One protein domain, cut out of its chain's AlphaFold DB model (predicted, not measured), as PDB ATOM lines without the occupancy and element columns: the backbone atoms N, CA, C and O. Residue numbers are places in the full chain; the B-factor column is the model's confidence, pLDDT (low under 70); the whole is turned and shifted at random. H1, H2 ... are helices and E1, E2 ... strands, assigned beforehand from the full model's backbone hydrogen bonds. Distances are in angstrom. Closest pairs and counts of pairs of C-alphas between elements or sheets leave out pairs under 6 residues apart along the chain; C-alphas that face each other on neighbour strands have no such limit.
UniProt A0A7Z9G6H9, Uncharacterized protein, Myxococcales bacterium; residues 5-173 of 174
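This is residues 5 to 173 of the 174 residues of an uncharacterized protein of Myxococcales bacterium (UniProt A0A7Z9G6H9). Look for a closed barrel of seven strands, running round as E6, E7, E8, E13, E10, E11, E9 and back to E6, with E12 paired onto E9 and the short helix H1 outside. A smaller sheet, E3 E2 E5, packs on the outside of the barrel at E6 and E7, and E3 runs on into E4, which pairs with E1. The printed part has 169 residues, with thirteen named strands and one named helix in the order E1 to E8, H1, E9 to E13; the barrel is mixed, the sheet E3 E2 E5 antiparallel, E1 and E4 parallel. The class is mostly strand, with under half of the residues in named elements; the whole is compact, with a radius of gyration of the C-alphas of 14.8 A and spans of 43 by 34 by 25 A.

Begin at E1, residues 7 to 9, parallel neighbour of E4, residues 31 to 33; N 9 and O 32, 3.3 A apart, are within hydrogen-bond range, as are the N and O pairs below. E2, residues 13 to 19, is the inner strand of its sheet: it forms a hairpin with E3, residues 25 to 29 (N 18 and O 27, 2.8 A), and is antiparallel to E5, residues 54 to 59 (N 17 and O 56, 2.9 A). Next, E6, residues 67 to 73, E7, residues 78 to 83, and E8, residues 89 to 95, form a meander, each strand the antiparallel neighbour of the one before (N 69 and O 81, 2.8 A; N 82 and O 94, 2.9 A). The closest C-alphas of E3 and E7 are those of Ile 27 and Tyr 78, 5.7 A apart. H1, residues 102 to 106, is on the barrel, outside it, at a height of 7.0 A over the sheet; its one O i to N i+4 pair is within hydrogen-bond range. E9, residues 110 to 118, bends by 65 degrees at residue 113. On one side of E9 is E6 (N 70 and O 115, 2.9 A); on the other are antiparallel E12, residues 156 to 161 (N 114 and O 156, 2.9 A), and parallel E11, residues 139 to 146 (N 146 and O 116, 2.9 A). E10, residues 129 to 133, forms a hairpin with E11 (N 130 and O 143, 2.9 A); E13, residues 167 to 172, is antiparallel to E10 (N 131 and O 169, 2.9 A) and to E8 (N 91 and O 170, 2.9 A).

Find C-alpha 7 at (26.647, 11.709, -102.888), where E1 begins. E9 runs 22.9 A from C-alpha 110 at (35.542, -9.071, -91.364); E6 measures 19.6 A, E8 19.7 A and E11 19.8 A. E13 ends at C-alpha 172, (20.860, 6.977, -76.596).

The farthest C-alphas, of Ser 51 and Asp 173, are 45.0 A apart. The printed part has no cut; E4 to E5 is the long link, residues 34 to 53. Mean pLDDT of the printed part is 91.3, with residues 62 to 63 and 120 to 127 under 70.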
ATOM      1  N   ALA A   5      34.172   8.510-104.928       93.12
ATOM      2  CA  ALA A   5      32.764   8.829-105.088       93.12
ATOM      3  C   ALA A   5      32.243   9.623-103.891       93.12
ATOM      4  O   ALA A   5      32.808   9.580-102.798       93.12
ATOM      5  N   MET A   6      31.146  10.335-104.117       92.94
ATOM      6  CA  MET A   6      30.379  11.006-103.082       92.94
ATOM      7  C   MET A   6      28.962  11.251-103.582       92.94
ATOM      8  O   MET A   6      28.761  11.487-104.773       92.94
ATOM      9  N   MET A   7      28.003  11.222-102.665       94.25
ATOM     10  CA  MET A   7      26.647  11.709-102.888       94.25
ATOM     11  C   MET A   7      26.345  12.824-101.893       94.25
ATOM     12  O   MET A   7      26.664  12.709-100.712       94.25
ATOM     13  N   THR A   8      25.734  13.906-102.363       93.75
ATOM     14  CA  THR A   8      25.393  15.051-101.516       93.75
ATOM     15  C   THR A   8      23.901  15.320-101.542       93.75
ATOM     16  O   THR A   8      23.256  15.170-102.578       93.75
ATOM     17  N   ALA A   9      23.363  15.757-100.409       90.50
ATOM     18  CA  ALA A   9      22.009  16.290-100.301       90.50
ATOM     19  C   ALA A   9      22.041  17.577 -99.482       90.50
ATOM     20  O   ALA A   9      22.938  17.776 -98.667       90.50
ATOM     21  N   GLU A  10      21.065  18.459 -99.691       86.88
ATOM     22  CA  GLU A  10      20.989  19.719 -98.944       86.88
ATOM     23  C   GLU A  10      20.819  19.477 -97.442       86.88
ATOM     24  O   GLU A  10      21.452  20.155 -96.639       86.88
ATOM     25  N   ASN A  11      20.021  18.470 -97.075       79.31
ATOM     26  CA  ASN A  11      19.712  18.139 -95.691       79.31
ATOM     27  C   ASN A  11      19.909  16.648 -95.412       79.31
ATOM     28  O   ASN A  11      19.635  15.806 -96.268       79.31
ATOM     29  N   GLN A  12      20.380  16.362 -94.194       78.25
ATOM     30  CA  GLN A  12      20.557  15.033 -93.602       78.25
ATOM     31  C   GLN A  12      20.957  13.925 -94.590       78.25
ATOM     32  O   GLN A  12      20.215  12.969 -94.799       78.25
ATOM     33  N   ALA A  13      22.136  14.041 -95.199       88.94
ATOM     34  CA  ALA A  13      22.678  12.996 -96.056       88.94
ATOM     35  C   ALA A  13      23.117  11.785 -95.204       88.94
ATOM     36  O   ALA A  13      24.236  11.760 -94.694       88.94
ATOM     37  N   THR A  14      22.231  10.800 -95.015       91.06
ATOM     38  CA  THR A  14      22.454   9.684 -94.077       91.06
ATOM     39  C   THR A  14      23.272   8.564 -94.717       91.06
ATOM     40  O   THR A  14      24.341   8.207 -94.235       91.06
ATOM     41  N   TYR A  15      22.827   8.024 -95.848       94.25
ATOM     42  CA  TYR A  15      23.607   7.044 -96.604       94.25
ATOM     43  C   TYR A  15      23.257   7.096 -98.080       94.25
ATOM     44  O   TYR A  15      22.169   7.508 -98.484       94.25
ATOM     45  N   ALA A  16      24.184   6.622 -98.902       96.31
ATOM     46  CA  ALA A  16      23.949   6.406-100.312       96.31
ATOM     47  C   ALA A  16      24.627   5.118-100.763       96.31
ATOM     48  O   ALA A  16      25.647   4.697-100.216       96.31
ATOM     49  N   TYR A  17      24.048   4.470-101.763       97.44
ATOM     50  CA  TYR A  17      24.557   3.214-102.280       97.44
ATOM     51  C   TYR A  17      24.156   2.988-103.730       97.44
ATOM     52  O   TYR A  17      23.186   3.541-104.244       97.44
ATOM     53  N   VAL A  18      24.912   2.119-104.388       97.75
ATOM     54  CA  VAL A  18      24.550   1.516-105.664       97.75
ATOM     55  C   VAL A  18      23.895   0.174-105.375       97.75
ATOM     56  O   VAL A  18      24.536  -0.720-104.819       97.75
ATOM     57  N   LEU A  19      22.634   0.014-105.757       97.81
ATOM     58  CA  LEU A  19      21.948  -1.270-105.758       97.81
ATOM     59  C   LEU A  19      22.275  -2.003-107.059       97.81
ATOM     60  O   LEU A  19      21.991  -1.496-108.146       97.81
ATOM     61  N   GLY A  20      22.876  -3.186-106.936       95.56
ATOM     62  CA  GLY A  20      23.152  -4.043-108.083       95.56
ATOM     63  C   GLY A  20      21.928  -4.849-108.515       95.56
ATOM     64  O   GLY A  20      21.000  -5.058-107.733       95.56
ATOM     65  N   LEU A  21      21.971  -5.391-109.735       91.06
ATOM     66  CA  LEU A  21      20.917  -6.253-110.299       91.06
ATOM     67  C   LEU A  21      20.525  -7.453-109.412       91.06
ATOM     68  O   LEU A  21      19.393  -7.917-109.477       91.06
ATOM     69  N   GLY A  22      21.436  -7.940-108.563       89.25
ATOM     70  CA  GLY A  22      21.171  -9.016-107.600       89.25
ATOM     71  C   GLY A  22      20.384  -8.592-106.353       89.25
ATOM     72  O   GLY A  22      20.291  -9.372-105.413       89.25
ATOM     73  N   GLY A  23      19.878  -7.354-106.294       92.25
ATOM     74  CA  GLY A  23      19.130  -6.838-105.143       92.25
ATOM     75  C   GLY A  23      19.992  -6.572-103.906       92.25
ATOM     76  O   GLY A  23      19.462  -6.377-102.820       92.25
ATOM     77  N   GLN A  24      21.317  -6.555-104.056       94.94
ATOM     78  CA  GLN A  24      22.271  -6.314-102.975       94.94
ATOM     79  C   GLN A  24      22.997  -4.986-103.173       94.94
ATOM     80  O   GLN A  24      23.160  -4.502-104.300       94.94
ATOM     81  N   ILE A  25      23.475  -4.412-102.069       97.75
ATOM     82  CA  ILE A  25      24.321  -3.223-102.102       97.75
ATOM     83  C   ILE A  25      25.635  -3.590-102.795       97.75
ATOM     84  O   ILE A  25      26.466  -4.343-102.286       97.75
ATOM     85  N   LYS A  26      25.821  -3.054-103.998       97.19
ATOM     86  CA  LYS A  26      27.013  -3.278-104.806       97.19
ATOM     87  C   LYS A  26      28.174  -2.448-104.268       97.19
ATOM     88  O   LYS A  26      29.264  -2.991-104.084       97.19
ATOM     89  N   ILE A  27      27.924  -1.164-104.008       96.88
ATOM     90  CA  ILE A  27      28.882  -0.182-103.482       96.88
ATOM     91  C   ILE A  27      28.132   0.713-102.496       96.88
ATOM     92  O   ILE A  27      27.059   1.202-102.841       96.88
ATOM     93  N   ALA A  28      28.691   0.969-101.314       97.19
ATOM     94  CA  ALA A  28      28.226   2.060-100.459       97.19
ATOM     95  C   ALA A  28      29.064   3.317-100.718       97.19
ATOM     96  O   ALA A  28      30.283   3.237-100.893       97.19
ATOM     97  N   LEU A  29      28.400   4.466-100.788       95.75
ATOM     98  CA  LEU A  29      28.980   5.735-101.206       95.75
ATOM     99  C   LEU A  29      29.105   6.673 -99.995       95.75
ATOM    100  O   LEU A  29      28.142   6.807 -99.237       95.75
ATOM    101  N   PRO A  30      30.257   7.339 -99.825       94.81
ATOM    102  CA  PRO A  30      30.417   8.457 -98.902       94.81
ATOM    103  C   PRO A  30      29.366   9.540 -99.141       94.81
ATOM    104  O   PRO A  30      28.991   9.811-100.287       94.81
ATOM    105  N   VAL A  31      28.911  10.165 -98.061       93.69
ATOM    106  CA  VAL A  31      27.874  11.200 -98.101       93.69
ATOM    107  C   VAL A  31      28.311  12.471 -97.386       93.69
ATOM    108  O   VAL A  31      29.184  12.432 -96.522       93.69
ATOM    109  N   ALA A  32      27.720  13.600 -97.767       92.25
ATOM    110  CA  ALA A  32      27.910  14.892 -97.112       92.25
ATOM    111  C   ALA A  32      26.695  15.796 -97.353       92.25
ATOM    112  O   ALA A  32      25.972  15.624 -98.342       92.25
ATOM    113  N   ALA A  33      26.502  16.804 -96.506       90.69
ATOM    114  CA  ALA A  33      25.657  17.934 -96.864       90.69
ATOM    115  C   ALA A  33      26.279  18.681 -98.057       90.69
ATOM    116  O   ALA A  33      27.497  18.860 -98.109       90.69
ATOM    117  N   THR A  34      25.463  19.156 -99.003       90.81
ATOM    118  CA  THR A  34      25.950  19.885-100.194       90.81
ATOM    119  C   THR A  34      26.822  21.092 -99.821       90.81
ATOM    120  O   THR A  34      27.793  21.385-100.513       90.81
ATOM    121  N   SER A  35      26.529  21.761 -98.703       87.25
ATOM    122  CA  SER A  35      27.294  22.904 -98.183       87.25
ATOM    123  C   SER A  35      28.598  22.535 -97.464       87.25
ATOM    124  O   SER A  35      29.417  23.419 -97.226       87.25
ATOM    125  N   ALA A  36      28.792  21.261 -97.112       86.19
ATOM    126  CA  ALA A  36      29.917  20.770 -96.312       86.19
ATOM    127  C   ALA A  36      30.795  19.752 -97.059       86.19
ATOM    128  O   ALA A  36      31.731  19.183 -96.494       86.19
ATOM    129  N   ALA A  37      30.482  19.479 -98.326       85.00
ATOM    130  CA  ALA A  37      31.224  18.533 -99.140       85.00
ATOM    131  C   ALA A  37      32.665  19.026 -99.367       85.00
ATOM    132  O   ALA A  37      32.898  20.012-100.060       85.00
ATOM    133  N   ASN A  38      33.639  18.292 -98.825       83.62
ATOM    134  CA  ASN A  38      35.068  18.626 -98.905       83.62
ATOM    135  C   ASN A  38      35.816  17.826 -99.994       83.62
ATOM    136  O   ASN A  38      37.034  17.666 -99.932       83.62
ATOM    137  N   GLY A  39      35.089  17.343-101.008       84.00
ATOM    138  CA  GLY A  39      35.614  16.551-102.128       84.00
ATOM    139  C   GLY A  39      35.339  15.045-102.002       84.00
ATOM    140  O   GLY A  39      35.043  14.561-100.915       84.00
ATOM    141  N   PRO A  40      35.386  14.288-103.114       90.25
ATOM    142  CA  PRO A  40      34.995  12.883-103.129       90.25
ATOM    143  C   PRO A  40      35.993  11.982-102.392       90.25
ATOM    144  O   PRO A  40      37.209  12.159-102.464       90.25
ATOM    145  N   GLU A  41      35.467  10.948-101.745       92.88
ATOM    146  CA  GLU A  41      36.229  10.040-100.889       92.88
ATOM    147  C   GLU A  41      36.598   8.753-101.637       92.88
ATOM    148  O   GLU A  41      35.851   8.262-102.490       92.88
ATOM    149  N   ALA A  42      37.774   8.196-101.338       93.62
ATOM    150  CA  ALA A  42      38.241   6.969-101.980       93.62
ATOM    151  C   ALA A  42      37.405   5.760-101.541       93.62
ATOM    152  O   ALA A  42      37.192   5.530-100.351       93.62
ATOM    153  N   LEU A  43      36.955   4.955-102.506       95.19
ATOM    154  CA  LEU A  43      36.195   3.744-102.214       95.19
ATOM    155  C   LEU A  43      37.130   2.609-101.753       95.19
ATOM    156  O   LEU A  43      38.106   2.329-102.453       95.19
ATOM    157  N   PRO A  44      36.810   1.897-100.651       95.75
ATOM    158  CA  PRO A  44      37.593   0.749-100.190       95.75
ATOM    159  C   PRO A  44      37.804  -0.332-101.257       95.75
ATOM    160  O   PRO A  44      38.911  -0.833-101.433       95.75
ATOM    161  N   TYR A  45      36.737  -0.665-101.987       96.00
ATOM    162  CA  TYR A  45      36.697  -1.680-103.034       96.00
ATOM    163  C   TYR A  45      35.842  -1.186-104.203       96.00
ATOM    164  O   TYR A  45      34.625  -1.368-104.244       96.00
ATOM    165  N   ALA A  46      36.483  -0.538-105.172       93.12
ATOM    166  CA  ALA A  46      35.801  -0.043-106.362       93.12
ATOM    167  C   ALA A  46      35.193  -1.190-107.191       93.12
ATOM    168  O   ALA A  46      35.822  -2.233-107.373       93.12
ATOM    169  N   LYS A  47      33.988  -0.982-107.738       94.38
ATOM    170  CA  LYS A  47      33.330  -1.931-108.650       94.38
ATOM    171  C   LYS A  47      32.826  -1.209-109.894       94.38
ATOM    172  O   LYS A  47      32.369  -0.072-109.809       94.38
ATOM    173  N   SER A  48      32.878  -1.879-111.040       93.62
ATOM    174  CA  SER A  48      32.350  -1.342-112.296       93.62
ATOM    175  C   SER A  48      30.827  -1.286-112.268       93.62
ATOM    176  O   SER A  48      30.177  -2.267-111.894       93.62
ATOM    177  N   LEU A  49      30.262  -0.161-112.697       93.62
ATOM    178  CA  LEU A  49      28.825  -0.021-112.905       93.62
ATOM    179  C   LEU A  49      28.414  -0.711-114.206       93.62
ATOM    180  O   LEU A  49      29.157  -0.700-115.186       93.62
ATOM    181  N   VAL A  50      27.234  -1.321-114.200       94.81
ATOM    182  CA  VAL A  50      26.630  -1.949-115.378       94.81
ATOM    183  C   VAL A  50      25.207  -1.438-115.562       94.81
ATOM    184  O   VAL A  50      24.586  -0.942-114.623       94.81
ATOM    185  N   SER A  51      24.686  -1.554-116.783       95.50
ATOM    186  CA  SER A  51      23.298  -1.191-117.071       95.50
ATOM    187  C   SER A  51      22.342  -1.921-116.122       95.50
ATOM    188  O   SER A  51      22.446  -3.134-115.948       95.50
ATOM    189  N   GLY A  52      21.410  -1.173-115.531       93.94
ATOM    190  CA  GLY A  52      20.445  -1.680-114.556       93.94
ATOM    191  C   GLY A  52      20.886  -1.584-113.091       93.94
ATOM    192  O   GLY A  52      20.058  -1.804-112.210       93.94
ATOM    193  N   ASP A  53      22.133  -1.192-112.805       97.69
ATOM    194  CA  ASP A  53      22.483  -0.697-111.470       97.69
ATOM    195  C   ASP A  53      21.716   0.607-111.183       97.69
ATOM    196  O   ASP A  53      21.532   1.445-112.069       97.69
ATOM    197  N   THR A  54      21.293   0.809-109.933       96.75
ATOM    198  CA  THR A  54      20.609   2.046-109.518       96.75
ATOM    199  C   THR A  54      21.346   2.715-108.371       96.75
ATOM    200  O   THR A  54      21.750   2.052-107.421       96.75
ATOM    201  N   VAL A  55      21.526   4.033-108.446       96.06
ATOM    202  CA  VAL A  55      22.055   4.833-107.333       96.06
ATOM    203  C   VAL A  55      20.884   5.272-106.465       96.06
ATOM    204  O   VAL A  55      19.889   5.780-106.979       96.06
ATOM    205  N   ARG A  56      20.989   5.061-105.156       96.12
ATOM    206  CA  ARG A  56      19.973   5.424-104.169       96.12
ATOM    207  C   ARG A  56      20.616   6.205-103.037       96.12
ATOM    208  O   ARG A  56      21.741   5.911-102.637       96.12
ATOM    209  N   MET A  57      19.889   7.186-102.524       93.25
ATOM    210  CA  MET A  57      20.315   8.020-101.410       93.25
ATOM    211  C   MET A  57      19.157   8.188-100.437       93.25
ATOM    212  O   MET A  57      18.022   8.385-100.867       93.25
ATOM    213  N   MET A  58      19.471   8.120 -99.149       92.12
ATOM    214  CA  MET A  58      18.580   8.529 -98.079       92.12
ATOM    215  C   MET A  58      18.975   9.926 -97.617       92.12
ATOM    216  O   MET A  58      20.097  10.150 -97.152       92.12
ATOM    217  N   SER A  59      18.037  10.853 -97.782       89.06
ATOM    218  CA  SER A  59      18.085  12.185 -97.198       89.06
ATOM    219  C   SER A  59      16.862  12.372 -96.320       89.06
ATOM    220  O   SER A  59      15.746  12.102 -96.768       89.06
ATOM    221  N   ASN A  60      17.067  12.874 -95.115       81.88
ATOM    222  CA  ASN A  60      16.004  13.057 -94.136       81.88
ATOM    223  C   ASN A  60      15.669  14.529 -93.882       81.88
ATOM    224  O   ASN A  60      16.360  15.451 -94.324       81.88
ATOM    225  N   THR A  61      14.594  14.749 -93.127       72.62
ATOM    226  CA  THR A  61      14.248  16.072 -92.607       72.62
ATOM    227  C   THR A  61      15.065  16.373 -91.353       72.62
ATOM    228  O   THR A  61      15.425  15.459 -90.627       72.62
ATOM    229  N   ALA A  62      15.356  17.648 -91.062       63.75
ATOM    230  CA  ALA A  62      16.288  18.053 -89.996       63.75
ATOM    231  C   ALA A  62      15.973  17.509 -88.580       63.75
ATOM    232  O   ALA A  62      16.855  17.524 -87.723       63.75
ATOM    233  N   THR A  63      14.748  17.037 -88.333       69.31
ATOM    234  CA  THR A  63      14.287  16.486 -87.051       69.31
ATOM    235  C   THR A  63      14.467  14.977 -86.911       69.31
ATOM    236  O   THR A  63      14.314  14.456 -85.806       69.31
ATOM    237  N   ASP A  64      14.766  14.260 -87.994       73.75
ATOM    238  CA  ASP A  64      14.859  12.804 -87.951       73.75
ATOM    239  C   ASP A  64      16.135  12.363 -87.224       73.75
ATOM    240  O   ASP A  64      17.234  12.875 -87.455       73.75
ATOM    241  N   ARG A  65      15.978  11.393 -86.316       78.44
ATOM    242  CA  ARG A  65      17.046  10.860 -85.453       78.44
ATOM    243  C   ARG A  65      17.753   9.655 -86.081       78.44
ATOM    244  O   ARG A  65      18.166   8.748 -85.368       78.44
ATOM    245  N   GLN A  66      17.845   9.591 -87.408       88.62
ATOM    246  CA  GLN A  66      18.350   8.392 -88.076       88.62
ATOM    247  C   GLN A  66      19.871   8.242 -87.912       88.62
ATOM    248  O   GLN A  66      20.639   9.182 -88.131       88.62
ATOM    249  N   VAL A  67      20.300   7.026 -87.574       90.69
ATOM    250  CA  VAL A  67      21.706   6.620 -87.497       90.69
ATOM    251  C   VAL A  67      21.931   5.477 -88.475       90.69
ATOM    252  O   VAL A  67      21.151   4.526 -88.505       90.69
ATOM    253  N   CYS A  68      23.008   5.547 -89.257       94.50
ATOM    254  CA  CYS A  68      23.387   4.476 -90.174       94.50
ATOM    255  C   CYS A  68      24.866   4.123 -90.031       94.50
ATOM    256  O   CYS A  68      25.744   4.978 -90.136       94.50
ATOM    257  N   LEU A  69      25.140   2.837 -89.828       96.62
ATOM    258  CA  LEU A  69      26.459   2.237 -89.951       96.62
ATOM    259  C   LEU A  69      26.636   1.750 -91.390       96.62
ATOM    260  O   LEU A  69      25.971   0.813 -91.828       96.62
ATOM    261  N   THR A  70      27.580   2.350 -92.102       97.81
ATOM    262  CA  THR A  70      27.981   1.911 -93.437       97.81
ATOM    263  C   THR A  70      29.301   1.160 -93.350       97.81
ATOM    264  O   THR A  70      30.249   1.633 -92.723       97.81
ATOM    265  N   VAL A  71      29.380  -0.018 -93.970       98.38
ATOM    266  CA  VAL A  71      30.535  -0.917 -93.847       98.38
ATOM    267  C   VAL A  71      31.007  -1.454 -95.194       98.38
ATOM    268  O   VAL A  71      30.224  -1.639 -96.128       98.38
ATOM    269  N   ALA A  72      32.300  -1.769 -95.258       98.38
ATOM    270  CA  ALA A  72      32.906  -2.587 -96.298       98.38
ATOM    271  C   ALA A  72      33.735  -3.716 -95.668       98.38
ATOM    272  O   ALA A  72      34.559  -3.485 -94.772       98.38
ATOM    273  N   THR A  73      33.554  -4.948 -96.135       98.38
ATOM    274  CA  THR A  73      34.258  -6.129 -95.615       98.38
ATOM    275  C   THR A  73      35.531  -6.423 -96.397       98.38
ATOM    276  O   THR A  73      35.675  -6.002 -97.541       98.38
ATOM    277  N   LYS A  74      36.454  -7.194 -95.813       98.12
ATOM    278  CA  LYS A  74      37.670  -7.664 -96.504       98.12
ATOM    279  C   LYS A  74      37.372  -8.469 -97.774       98.12
ATOM    280  O   LYS A  74      38.221  -8.547 -98.654       98.12
ATOM    281  N   GLN A  75      36.175  -9.046 -97.870       96.19
ATOM    282  CA  GLN A  75      35.666  -9.764 -99.038       96.19
ATOM    283  C   GLN A  75      35.127  -8.825-100.138       96.19
ATOM    284  O   GLN A  75      34.684  -9.295-101.182       96.19
ATOM    285  N   GLY A  76      35.150  -7.504 -99.932       95.88
ATOM    286  CA  GLY A  76      34.622  -6.520-100.880       95.88
ATOM    287  C   GLY A  76      33.096  -6.378-100.848       95.88
ATOM    288  O   GLY A  76      32.511  -5.777-101.757       95.88
ATOM    289  N   THR A  77      32.432  -6.928 -99.829       97.44
ATOM    290  CA  THR A  77      30.993  -6.744 -99.599       97.44
ATOM    291  C   THR A  77      30.753  -5.374 -98.983       97.44
ATOM    292  O   THR A  77      31.486  -4.965 -98.085       97.44
ATOM    293  N   TYR A  78      29.716  -4.681 -99.443       98.31
ATOM    294  CA  TYR A  78      29.239  -3.441 -98.841       98.31
ATOM    295  C   TYR A  78      27.880  -3.679 -98.199       98.31
ATOM    296  O   TYR A  78      27.078  -4.447 -98.728       98.31
ATOM    297  N   ALA A  79      27.623  -3.005 -97.086       98.38
ATOM    298  CA  ALA A  79      26.335  -3.049 -96.412       98.38
ATOM    299  C   ALA A  79      26.084  -1.749 -95.642       98.38
ATOM    300  O   ALA A  79      27.026  -1.089 -95.199       98.38
ATOM    301  N   CYS A  80      24.810  -1.412 -95.471       98.25
ATOM    302  CA  CYS A  80      24.357  -0.303 -94.643       98.25
ATOM    303  C   CYS A  80      23.334  -0.843 -93.644       98.25
ATOM    304  O   CYS A  80      22.451  -1.616 -94.026       98.25
ATOM    305  N   PHE A  81      23.462  -0.439 -92.385       98.44
ATOM    306  CA  PHE A  81      22.571  -0.822 -91.298       98.44
ATOM    307  C   PHE A  81      22.045   0.439 -90.642       98.44
ATOM    308  O   PHE A  81      22.852   1.291 -90.283       98.44
ATOM    309  N   GLU A  82      20.738   0.560 -90.458       95.38
ATOM    310  CA  GLU A  82      20.127   1.771 -89.913       95.38
ATOM    311  C   GLU A  82      19.188   1.480 -88.742       95.38
ATOM    312  O   GLU A  82      18.671   0.370 -88.588       95.38
ATOM    313  N   ASN A  83      18.954   2.510 -87.933       93.56
ATOM    314  CA  ASN A  83      17.807   2.614 -87.040       93.56
ATOM    315  C   ASN A  83      17.464   4.102 -86.844       93.56
ATOM    316  O   ASN A  83      18.327   4.971 -86.999       93.56
ATOM    317  N   THR A  84      16.225   4.391 -86.457       90.62
ATOM    318  CA  THR A  84      15.781   5.714 -86.006       90.62
ATOM    319  C   THR A  84      15.359   5.611 -84.536       90.62
ATOM    320  O   THR A  84      14.189   5.338 -84.259       90.62
ATOM    321  N   PRO A  85      16.286   5.799 -83.575       88.12
ATOM    322  CA  PRO A  85      15.968   5.750 -82.152       88.12
ATOM    323  C   PRO A  85      14.878   6.746 -81.735       88.12
ATOM    324  O   PRO A  85      14.946   7.931 -82.065       88.12
ATOM    325  N   THR A  86      13.906   6.278 -80.946       86.62
ATOM    326  CA  THR A  86      12.730   7.063 -80.510       86.62
ATOM    327  C   THR A  86      12.710   7.395 -79.011       86.62
ATOM    328  O   THR A  86      11.706   7.897 -78.511       86.62
ATOM    329  N   GLY A  87      13.781   7.106 -78.268       84.69
ATOM    330  CA  GLY A  87      13.887   7.367 -76.828       84.69
ATOM    331  C   GLY A  87      15.198   6.841 -76.249       84.69
ATOM    332  O   GLY A  87      16.018   6.328 -77.005       84.69
ATOM    333  N   ALA A  88      15.385   6.940 -74.930       87.94
ATOM    334  CA  ALA A  88      16.562   6.391 -74.255       87.94
ATOM    335  C   ALA A  88      16.600   4.858 -74.347       87.94
ATOM    336  O   ALA A  88      15.574   4.192 -74.194       87.94
ATOM    337  N   GLY A  89      17.790   4.296 -74.552       89.56
ATOM    338  CA  GLY A  89      17.985   2.850 -74.617       89.56
ATOM    339  C   GLY A  89      19.012   2.415 -75.653       89.56
ATOM    340  O   GLY A  89      19.763   3.222 -76.197       89.56
ATOM    341  N   GLU A  90      19.036   1.111 -75.905       92.62
ATOM    342  CA  GLU A  90      19.850   0.473 -76.936       92.62
ATOM    343  C   GLU A  90      18.967   0.101 -78.131       92.62
ATOM    344  O   GLU A  90      17.892  -0.477 -77.961       92.62
ATOM    345  N   PHE A  91      19.419   0.442 -79.336       94.00
ATOM    346  CA  PHE A  91      18.691   0.223 -80.581       94.00
ATOM    347  C   PHE A  91      19.591  -0.523 -81.559       94.00
ATOM    348  O   PHE A  91      20.677  -0.048 -81.896       94.00
ATOM    349  N   GLU A  92      19.140  -1.688 -82.016       96.81
ATOM    350  CA  GLU A  92      19.854  -2.480 -83.015       96.81
ATOM    351  C   GLU A  92      19.689  -1.881 -84.414       96.81
ATOM    352  O   GLU A  92      18.577  -1.604 -84.862       96.81
ATOM    353  N   LEU A  93      20.799  -1.707 -85.126       97.50
ATOM    354  CA  LEU A  93      20.816  -1.297 -86.520       97.50
ATOM    355  C   LEU A  93      20.623  -2.530 -87.404       97.50
ATOM    356  O   LEU A  93      21.338  -3.525 -87.269       97.50
ATOM    357  N   THR A  94      19.693  -2.442 -88.352       98.50
ATOM    358  CA  THR A  94      19.345  -3.556 -89.246       98.50
ATOM    359  C   THR A  94      19.611  -3.207 -90.701       98.50
ATOM    360  O   THR A  94      19.622  -2.040 -91.086       98.50
ATOM    361  N   HIS A  95      19.892  -4.221 -91.516       98.50
ATOM    362  CA  HIS A  95      20.313  -4.038 -92.899       98.50
ATOM    363  C   HIS A  95      19.213  -3.370 -93.733       98.50
ATOM    364  O   HIS A  95      18.114  -3.913 -93.845       98.50
ATOM    365  N   ILE A  96      19.525  -2.260 -94.406       98.06
ATOM    366  CA  ILE A  96      18.518  -1.406 -95.069       98.06
ATOM    367  C   ILE A  96      17.724  -2.094 -96.195       98.06
ATOM    368  O   ILE A  96      16.675  -1.608 -96.602       98.06
ATOM    369  N   ILE A  97      18.226  -3.212 -96.736       97.06
ATOM    370  CA  ILE A  97      17.531  -3.975 -97.787       97.06
ATOM    371  C   ILE A  97      16.775  -5.184 -97.228       97.06
ATOM    372  O   ILE A  97      15.738  -5.559 -97.765       97.06
ATOM    373  N   THR A  98      17.305  -5.838 -96.193       97.31
ATOM    374  CA  THR A  98      16.839  -7.174 -95.766       97.31
ATOM    375  C   THR A  98      16.240  -7.194 -94.362       97.31
ATOM    376  O   THR A  98      15.650  -8.203 -93.981       97.31
ATOM    377  N   GLY A  99      16.413  -6.125 -93.579       97.88
ATOM    378  CA  GLY A  99      15.987  -6.037 -92.181       97.88
ATOM    379  C   GLY A  99      16.738  -6.973 -91.229       97.88
ATOM    380  O   GLY A  99      16.353  -7.098 -90.073       97.88
ATOM    381  N   GLN A 100      17.785  -7.657 -91.697       98.12
ATOM    382  CA  GLN A 100      18.550  -8.617 -90.898       98.12
ATOM    383  C   GLN A 100      19.610  -7.912 -90.044       98.12
ATOM    384  O   GLN A 100      20.072  -6.820 -90.394       98.12
ATOM    385  N   SER A 101      20.052  -8.558 -88.964       98.31
ATOM    386  CA  SER A 101      21.161  -8.055 -88.147       98.31
ATOM    387  C   SER A 101      22.486  -8.043 -88.920       98.31
ATOM    388  O   SER A 101      22.625  -8.653 -89.993       98.31
ATOM    389  N   ILE A 102      23.504  -7.380 -88.360       98.44
ATOM    390  CA  ILE A 102      24.864  -7.426 -88.917       98.44
ATOM    391  C   ILE A 102      25.432  -8.848 -88.914       98.44
ATOM    392  O   ILE A 102      26.053  -9.248 -89.898       98.44
ATOM    393  N   GLY A 103      25.172  -9.621 -87.855       98.19
ATOM    394  CA  GLY A 103      25.616 -11.004 -87.734       98.19
ATOM    395  C   GLY A 103      24.999 -11.900 -88.801       98.19
ATOM    396  O   GLY A 103      25.716 -12.619 -89.484       98.19
ATOM    397  N   GLN A 104      23.690 -11.787 -89.034       98.00
ATOM    398  CA  GLN A 104      22.993 -12.546 -90.080       98.00
ATOM    399  C   GLN A 104      23.414 -12.135 -91.497       98.00
ATOM    400  O   GLN A 104      23.460 -12.971 -92.396       98.00
ATOM    401  N   SER A 105      23.712 -10.852 -91.707       97.88
ATOM    402  CA  SER A 105      24.046 -10.323 -93.034       97.88
ATOM    403  C   SER A 105      25.499 -10.585 -93.437       97.88
ATOM    404  O   SER A 105      25.792 -10.720 -94.624       97.88
ATOM    405  N   LEU A 106      26.418 -10.615 -92.467       98.06
ATOM    406  CA  LEU A 106      27.866 -10.619 -92.698       98.06
ATOM    407  C   LEU A 106      28.596 -11.726 -91.916       98.06
ATOM    408  O   LEU A 106      29.791 -11.584 -91.651       98.06
ATOM    409  N   ASP A 107      27.911 -12.814 -91.557       98.12
ATOM    410  CA  ASP A 107      28.512 -13.948 -90.842       98.12
ATOM    411  C   ASP A 107      29.803 -14.441 -91.518       98.12
ATOM    412  O   ASP A 107      29.890 -14.562 -92.745       98.12
ATOM    413  N   GLY A 108      30.838 -14.676 -90.711       97.88
ATOM    414  CA  GLY A 108      32.160 -15.108 -91.161       97.88
ATOM    415  C   GLY A 108      32.976 -14.043 -91.908       97.88
ATOM    416  O   GLY A 108      34.115 -14.310 -92.300       97.88
ATOM    417  N   GLN A 109      32.443 -12.835 -92.115       98.31
ATOM    418  CA  GLN A 109      33.171 -11.738 -92.753       98.31
ATOM    419  C   GLN A 109      33.913 -10.878 -91.725       98.31
ATOM    420  O   GLN A 109      33.729 -10.971 -90.512       98.31
ATOM    421  N   THR A 110      34.812 -10.026 -92.210       98.50
ATOM    422  CA  THR A 110      35.542  -9.071 -91.364       98.50
ATOM    423  C   THR A 110      35.370  -7.675 -91.924       98.50
ATOM    424  O   THR A 110      35.726  -7.432 -93.080       98.50
ATOM    425  N   LEU A 111      34.860  -6.754 -91.111       98.50
ATOM    426  CA  LEU A 111      34.780  -5.345 -91.475       98.50
ATOM    427  C   LEU A 111      36.198  -4.796 -91.623       98.50
ATOM    428  O   LEU A 111      37.046  -4.990 -90.751       98.50
ATOM    429  N   SER A 112      36.435  -4.120 -92.741       98.31
ATOM    430  CA  SER A 112      37.718  -3.503 -93.088       98.31
ATOM    431  C   SER A 112      37.650  -1.981 -93.054       98.31
ATOM    432  O   SER A 112      38.633  -1.320 -92.730       98.31
ATOM    433  N   HIS A 113      36.487  -1.432 -93.402       98.19
ATOM    434  CA  HIS A 113      36.230  -0.006 -93.450       98.19
ATOM    435  C   HIS A 113      34.812   0.251 -92.971       98.19
ATOM    436  O   HIS A 113      33.899  -0.509 -93.303       98.19
ATOM    437  N   VAL A 114      34.633   1.316 -92.201       97.69
ATOM    438  CA  VAL A 114      33.331   1.737 -91.685       97.69
ATOM    439  C   VAL A 114      33.245   3.253 -91.644       97.69
ATOM    440  O   VAL A 114      34.257   3.932 -91.486       97.69
ATOM    441  N   PHE A 115      32.035   3.776 -91.722       95.19
ATOM    442  CA  PHE A 115      31.704   5.102 -91.220       95.19
ATOM    443  C   PHE A 115      30.293   5.067 -90.647       95.19
ATOM    444  O   PHE A 115      29.479   4.217 -91.017       95.19
ATOM    445  N   VAL A 116      30.007   5.981 -89.728       93.75
ATOM    446  CA  VAL A 116      28.690   6.101 -89.107       93.75
ATOM    447  C   VAL A 116      28.168   7.493 -89.387       93.75
ATOM    448  O   VAL A 116      28.797   8.477 -89.006       93.75
ATOM    449  N   SER A 117      27.013   7.569 -90.035       90.81
ATOM    450  CA  SER A 117      26.274   8.814 -90.183       90.81
ATOM    451  C   SER A 117      25.351   8.996 -88.983       90.81
ATOM    452  O   SER A 117      24.482   8.152 -88.738       90.81
ATOM    453  N   ALA A 118      25.497  10.110 -88.280       84.31
ATOM    454  CA  ALA A 118      24.508  10.597 -87.331       84.31
ATOM    455  C   ALA A 118      24.412  12.112 -87.512       84.31
ATOM    456  O   ALA A 118      25.395  12.827 -87.344       84.31
ATOM    457  N   TYR A 119      23.254  12.601 -87.939       71.69
ATOM    458  CA  TYR A 119      23.084  14.016 -88.257       71.69
ATOM    459  C   TYR A 119      22.835  14.850 -86.999       71.69
ATOM    460  O   TYR A 119      21.948  14.497 -86.216       71.69
ATOM    461  N   GLY A 120      23.551  15.974 -86.849       57.28
ATOM    462  CA  GLY A 120      23.190  17.129 -86.009       57.28
ATOM    463  C   GLY A 120      23.029  16.878 -84.507       57.28
ATOM    464  O   GLY A 120      22.765  17.800 -83.739       57.28
ATOM    465  N   HIS A 121      23.188  15.635 -84.067       56.06
ATOM    466  CA  HIS A 121      22.929  15.212 -82.710       56.06
ATOM    467  C   HIS A 121      23.961  14.157 -82.316       56.06
ATOM    468  O   HIS A 121      23.649  12.977 -82.149       56.06
ATOM    469  N   ASN A 122      25.183  14.602 -82.029       53.31
ATOM    470  CA  ASN A 122      26.076  13.831 -81.155       53.31
ATOM    471  C   ASN A 122      25.384  13.437 -79.822       53.31
ATOM    472  O   ASN A 122      25.840  12.517 -79.156       53.31
ATOM    473  N   ASN A 123      24.249  14.069 -79.488       52.41
ATOM    474  CA  ASN A 123      23.359  13.738 -78.373       52.41
ATOM    475  C   ASN A 123      22.439  12.525 -78.617       52.41
ATOM    476  O   ASN A 123      21.889  11.999 -77.664       52.41
ATOM    477  N   ILE A 124      22.231  12.050 -79.856       61.72
ATOM    478  CA  ILE A 124      21.499  10.781 -80.064       61.72
ATOM    479  C   ILE A 124      22.356   9.612 -79.579       61.72
ATOM    480  O   ILE A 124      21.837   8.526 -79.374       61.72
ATOM    481  N   ILE A 125      23.663   9.797 -79.398       66.50
ATOM    482  CA  ILE A 125      24.574   8.684 -79.202       66.50
ATOM    483  C   ILE A 125      25.292   8.806 -77.867       66.50
ATOM    484  O   ILE A 125      26.429   9.273 -77.779       66.50
ATOM    485  N   SER A 126      24.638   8.302 -76.828       62.38
ATOM    486  CA  SER A 126      25.294   7.923 -75.583       62.38
ATOM    487  C   SER A 126      26.429   6.939 -75.921       62.38
ATOM    488  O   SER A 126      26.201   5.798 -76.321       62.38
ATOM    489  N   GLY A 127      27.680   7.417 -75.865       66.12
ATOM    490  CA  GLY A 127      28.879   6.641 -76.221       66.12
ATOM    491  C   GLY A 127      29.586   7.029 -77.531       66.12
ATOM    492  O   GLY A 127      30.653   6.491 -77.823       66.12
ATOM    493  N   GLY A 128      29.060   7.991 -78.300       81.31
ATOM    494  CA  GLY A 128      29.783   8.617 -79.419       81.31
ATOM    495  C   GLY A 128      29.886   7.799 -80.716       81.31
ATOM    496  O   GLY A 128      30.663   8.155 -81.604       81.31
ATOM    497  N   GLY A 129      29.127   6.708 -80.862       89.25
ATOM    498  CA  GLY A 129      29.107   5.923 -82.094       89.25
ATOM    499  C   GLY A 129      28.270   4.644 -82.046       89.25
ATOM    500  O   GLY A 129      27.435   4.445 -81.167       89.25
ATOM    501  N   VAL A 130      28.516   3.764 -83.014       93.88
ATOM    502  CA  VAL A 130      27.902   2.432 -83.087       93.88
ATOM    503  C   VAL A 130      28.855   1.403 -82.494       93.88
ATOM    504  O   VAL A 130      30.045   1.390 -82.815       93.88
ATOM    505  N   TYR A 131      28.323   0.513 -81.661       95.50
ATOM    506  CA  TYR A 131      29.043  -0.620 -81.092       95.50
ATOM    507  C   TYR A 131      28.639  -1.910 -81.794       95.50
ATOM    508  O   TYR A 131      27.466  -2.137 -82.067       95.50
ATOM    509  N   VAL A 132      29.609  -2.780 -82.053       97.69
ATOM    510  CA  VAL A 132      29.362  -4.157 -82.482       97.69
ATOM    511  C   VAL A 132      29.487  -5.044 -81.254       97.69
ATOM    512  O   VAL A 132      30.550  -5.089 -80.627       97.69
ATOM    513  N   LEU A 133      28.402  -5.724 -80.907       97.88
ATOM    514  CA  LEU A 133      28.309  -6.655 -79.792       97.88
ATOM    515  C   LEU A 133      28.354  -8.092 -80.312       97.88
ATOM    516  O   LEU A 133      27.788  -8.398 -81.361       97.88
ATOM    517  N   ASN A 134      29.019  -8.978 -79.577       97.06
ATOM    518  CA  ASN A 134      28.940 -10.415 -79.826       97.06
ATOM    519  C   ASN A 134      27.681 -11.032 -79.182       97.06
ATOM    520  O   ASN A 134      26.941 -10.363 -78.465       97.06
ATOM    521  N   GLY A 135      27.483 -12.342 -79.365       94.62
ATOM    522  CA  GLY A 135      26.331 -13.061 -78.801       94.62
ATOM    523  C   GLY A 135      26.260 -13.105 -77.266       94.62
ATOM    524  O   GLY A 135      25.234 -13.503 -76.727       94.62
ATOM    525  N   SER A 136      27.319 -12.701 -76.550       95.62
ATOM    526  CA  SER A 136      27.308 -12.535 -75.089       95.62
ATOM    527  C   SER A 136      27.083 -11.083 -74.648       95.62
ATOM    528  O   SER A 136      27.197 -10.788 -73.462       95.62
ATOM    529  N   GLY A 137      26.819 -10.161 -75.582       95.06
ATOM    530  CA  GLY A 137      26.641  -8.729 -75.313       95.06
ATOM    531  C   GLY A 137      27.947  -7.956 -75.083       95.06
ATOM    532  O   GLY A 137      27.919  -6.795 -74.682       95.06
ATOM    533  N   SER A 138      29.110  -8.571 -75.313       96.50
ATOM    534  CA  SER A 138      30.413  -7.915 -75.169       96.50
ATOM    535  C   SER A 138      30.772  -7.123 -76.425       96.50
ATOM    536  O   SER A 138      30.593  -7.608 -77.541       96.50
ATOM    537  N   VAL A 139      31.332  -5.925 -76.246       96.12
ATOM    538  CA  VAL A 139      31.796  -5.082 -77.358       96.12
ATOM    539  C   VAL A 139      33.014  -5.724 -78.023       96.12
ATOM    540  O   VAL A 139      34.032  -5.960 -77.377       96.12
ATOM    541  N   VAL A 140      32.917  -5.973 -79.327       96.56
ATOM    542  CA  VAL A 140      33.985  -6.539 -80.177       96.56
ATOM    543  C   VAL A 140      34.460  -5.569 -81.259       96.56
ATOM    544  O   VAL A 140      35.459  -5.817 -81.931       96.56
ATOM    545  N   GLY A 141      33.760  -4.450 -81.426       95.50
ATOM    546  CA  GLY A 141      34.124  -3.389 -82.350       95.50
ATOM    547  C   GLY A 141      33.320  -2.125 -82.085       95.50
ATOM    548  O   GLY A 141      32.276  -2.166 -81.437       95.50
ATOM    549  N   ALA A 142      33.809  -0.996 -82.582       93.75
ATOM    550  CA  ALA A 142      33.112   0.277 -82.496       93.75
ATOM    551  C   ALA A 142      33.465   1.156 -83.698       93.75
ATOM    552  O   ALA A 142      34.540   1.018 -84.285       93.75
ATOM    553  N   ALA A 143      32.563   2.068 -84.040       92.81
ATOM    554  CA  ALA A 143      32.768   3.083 -85.059       92.81
ATOM    555  C   ALA A 143      32.219   4.416 -84.550       92.81
ATOM    556  O   ALA A 143      31.045   4.500 -84.191       92.81
ATOM    557  N   SER A 144      33.068   5.444 -84.509       90.62
ATOM    558  CA  SER A 144      32.666   6.789 -84.094       90.62
ATOM    559  C   SER A 144      31.673   7.382 -85.084       90.62
ATOM    560  O   SER A 144      31.865   7.274 -86.299       90.62
ATOM    561  N   ALA A 145      30.646   8.042 -84.563       89.06
ATOM    562  CA  ALA A 145      29.730   8.803 -85.390       89.06
ATOM    563  C   ALA A 145      30.387  10.047 -85.977       89.06
ATOM    564  O   ALA A 145      31.300  10.637 -85.399       89.06
ATOM    565  N   MET A 146      29.904  10.417 -87.153       87.25
ATOM    566  CA  MET A 146      30.314  11.597 -87.887       87.25
ATOM    567  C   MET A 146      29.066  12.342 -88.352       87.25
ATOM    568  O   MET A 146      28.054  11.726 -88.708       87.25
ATOM    569  N   ASP A 147      29.166  13.666 -88.384       86.69
ATOM    570  CA  ASP A 147      28.088  14.531 -88.841       86.69
ATOM    571  C   ASP A 147      28.322  14.963 -90.292       86.69
ATOM    572  O   ASP A 147      29.262  15.700 -90.601       86.69
ATOM    573  N   SER A 148      27.421  14.531 -91.175       85.94
ATOM    574  CA  SER A 148      27.418  14.904 -92.595       85.94
ATOM    575  C   SER A 148      27.309  16.420 -92.838       85.94
ATOM    576  O   SER A 148      27.652  16.876 -93.927       85.94
ATOM    577  N   GLN A 149      26.856  17.214 -91.855       85.62
ATOM    578  CA  GLN A 149      26.830  18.684 -91.936       85.62
ATOM    579  C   GLN A 149      28.185  19.340 -91.702       85.62
ATOM    580  O   GLN A 149      28.372  20.498 -92.068       85.62
ATOM    581  N   LEU A 150      29.107  18.635 -91.050       86.38
ATOM    582  CA  LEU A 150      30.426  19.165 -90.715       86.38
ATOM    583  C   LEU A 150      31.485  18.729 -91.729       86.38
ATOM    584  O   LEU A 150      32.552  19.338 -91.806       86.38
ATOM    585  N   GLY A 151      31.198  17.698 -92.525       87.56
ATOM    586  CA  GLY A 151      32.077  17.270 -93.599       87.56
ATOM    587  C   GLY A 151      31.636  15.984 -94.283       87.56
ATOM    588  O   GLY A 151      30.623  15.368 -93.953       87.56
ATOM    589  N   ALA A 152      32.458  15.572 -95.242       89.44
ATOM    590  CA  ALA A 152      32.363  14.276 -95.889       89.44
ATOM    591  C   ALA A 152      32.536  13.126 -94.891       89.44
ATOM    592  O   ALA A 152      33.502  13.098 -94.125       89.44
ATOM    593  N   LEU A 153      31.634  12.144 -94.946       91.00
ATOM    594  CA  LEU A 153      31.783  10.920 -94.167       91.00
ATOM    595  C   LEU A 153      32.879  10.048 -94.784       91.00
ATOM    596  O   LEU A 153      32.683   9.420 -95.825       91.00
ATOM    597  N   SER A 154      34.043  10.035 -94.140       91.12
ATOM    598  CA  SER A 154      35.229   9.323 -94.611       91.12
ATOM    599  C   SER A 154      35.330   7.921 -94.009       91.12
ATOM    600  O   SER A 154      34.835   7.637 -92.918       91.12
ATOM    601  N   TRP A 155      35.979   7.013 -94.735       94.69
ATOM    602  CA  TRP A 155      36.133   5.625 -94.310       94.69
ATOM    603  C   TRP A 155      37.203   5.472 -93.225       94.69
ATOM    604  O   TRP A 155      38.400   5.600 -93.488       94.69
ATOM    605  N   SER A 156      36.789   5.059 -92.031       95.50
ATOM    606  CA  SER A 156      37.693   4.604 -90.976       95.50
ATOM    607  C   SER A 156      38.103   3.156 -91.216       95.50
ATOM    608  O   SER A 156      37.254   2.277 -91.371       95.50
ATOM    609  N   ARG A 157      39.411   2.879 -91.216       96.81
ATOM    610  CA  ARG A 157      39.935   1.508 -91.315       96.81
ATOM    611  C   ARG A 157      39.744   0.765 -89.998       96.81
ATOM    612  O   ARG A 157      40.125   1.264 -88.944       96.81
ATOM    613  N   VAL A 158      39.216  -0.451 -90.075       97.50
ATOM    614  CA  VAL A 158      38.949  -1.318 -88.922       97.50
ATOM    615  C   VAL A 158      39.293  -2.777 -89.231       97.50
ATOM    616  O   VAL A 158      39.594  -3.141 -90.366       97.50
ATOM    617  N   ASN A 159      39.273  -3.626 -88.204       97.69
ATOM    618  CA  ASN A 159      39.446  -5.071 -88.335       97.69
ATOM    619  C   ASN A 159      38.505  -5.790 -87.358       97.69
ATOM    620  O   ASN A 159      38.955  -6.348 -86.359       97.69
ATOM    621  N   ILE A 160      37.198  -5.710 -87.619       98.06
ATOM    622  CA  ILE A 160      36.155  -6.242 -86.726       98.06
ATOM    623  C   ILE A 160      35.611  -7.542 -87.337       98.06
ATOM    624  O   ILE A 160      34.963  -7.475 -88.386       98.06
ATOM    625  N   PRO A 161      35.883  -8.720 -86.750       97.56
ATOM    626  CA  PRO A 161      35.283  -9.969 -87.207       97.56
ATOM    627  C   PRO A 161      33.789  -9.986 -86.870       97.56
ATOM    628  O   PRO A 161      33.393  -9.473 -85.826       97.56
ATOM    629  N   ILE A 162      32.970 -10.581 -87.736       98.25
ATOM    630  CA  ILE A 162      31.523 -10.708 -87.541       98.25
ATOM    631  C   ILE A 162      31.151 -12.188 -87.457       98.25
ATOM    632  O   ILE A 162      31.498 -12.971 -88.340       98.25
ATOM    633  N   GLY A 163      30.455 -12.561 -86.384       97.81
ATOM    634  CA  GLY A 163      29.826 -13.872 -86.231       97.81
ATOM    635  C   GLY A 163      28.302 -13.777 -86.264       97.81
ATOM    636  O   GLY A 163      27.736 -12.708 -86.041       97.81
ATOM    637  N   LEU A 164      27.640 -14.910 -86.489       97.69
ATOM    638  CA  LEU A 164      26.196 -15.004 -86.715       97.69
ATOM    639  C   LEU A 164      25.330 -14.279 -85.671       97.69
ATOM    640  O   LEU A 164      24.361 -13.614 -86.025       97.69
ATOM    641  N   SER A 165      25.681 -14.386 -84.388       97.06
ATOM    642  CA  SER A 165      24.924 -13.788 -83.277       97.06
ATOM    643  C   SER A 165      25.314 -12.338 -82.966       97.06
ATOM    644  O   SER A 165      25.057 -11.872 -81.860       97.06
ATOM    645  N   PHE A 166      26.017 -11.646 -83.868       98.38
ATOM    646  CA  PHE A 166      26.505 -10.293 -83.603       98.38
ATOM    647  C   PHE A 166      25.442  -9.251 -83.947       98.38
ATOM    648  O   PHE A 166      24.695  -9.395 -84.918       98.38
ATOM    649  N   GLN A 167      25.432  -8.168 -83.176       98.31
ATOM    650  CA  GLN A 167      24.514  -7.044 -83.339       98.31
ATOM    651  C   GLN A 167      25.307  -5.744 -83.444       98.31
ATOM    652  O   GLN A 167      26.309  -5.563 -82.752       98.31
ATOM    653  N   ALA A 168      24.872  -4.839 -84.315       97.81
ATOM    654  CA  ALA A 168      25.359  -3.466 -84.338       97.81
ATOM    655  C   ALA A 168      24.327  -2.610 -83.612       97.81
ATOM    656  O   ALA A 168      23.158  -2.644 -83.977       97.81
ATOM    657  N   VAL A 169      24.735  -1.864 -82.591       95.69
ATOM    658  CA  VAL A 169      23.816  -1.102 -81.745       95.69
ATOM    659  C   VAL A 169      24.265   0.338 -81.580       95.69
ATOM    660  O   VAL A 169      25.458   0.642 -81.520       95.69
ATOM    661  N   VAL A 170      23.287   1.224 -81.457       92.56
ATOM    662  CA  VAL A 170      23.467   2.594 -80.986       92.56
ATOM    663  C   VAL A 170      22.783   2.726 -79.630       92.56
ATOM    664  O   VAL A 170      21.735   2.122 -79.397       92.56
ATOM    665  N   ARG A 171      23.378   3.492 -78.717       89.69
ATOM    666  CA  ARG A 171      22.786   3.791 -77.408       89.69
ATOM    667  C   ARG A 171      22.455   5.260 -77.330       89.69
ATOM    668  O   ARG A 171      23.234   6.075 -77.800       89.69
ATOM    669  N   THR A 172      21.327   5.594 -76.724       85.31
ATOM    670  CA  THR A 172      20.860   6.977 -76.596       85.31
ATOM    671  C   THR A 172      20.388   7.235 -75.164       85.31
ATOM    672  O   THR A 172      19.890   6.321 -74.502       85.31
ATOM    673  N   ASP A 173      20.570   8.454 -74.670       76.38
ATOM    674  CA  ASP A 173      20.188   8.919 -73.328       76.38
ATOM    675  C   ASP A 173      18.906   9.778 -73.301       76.38
ATOM    676  O   ASP A 173      18.513  10.229 -72.227       76.38
TER     677      ASP A 173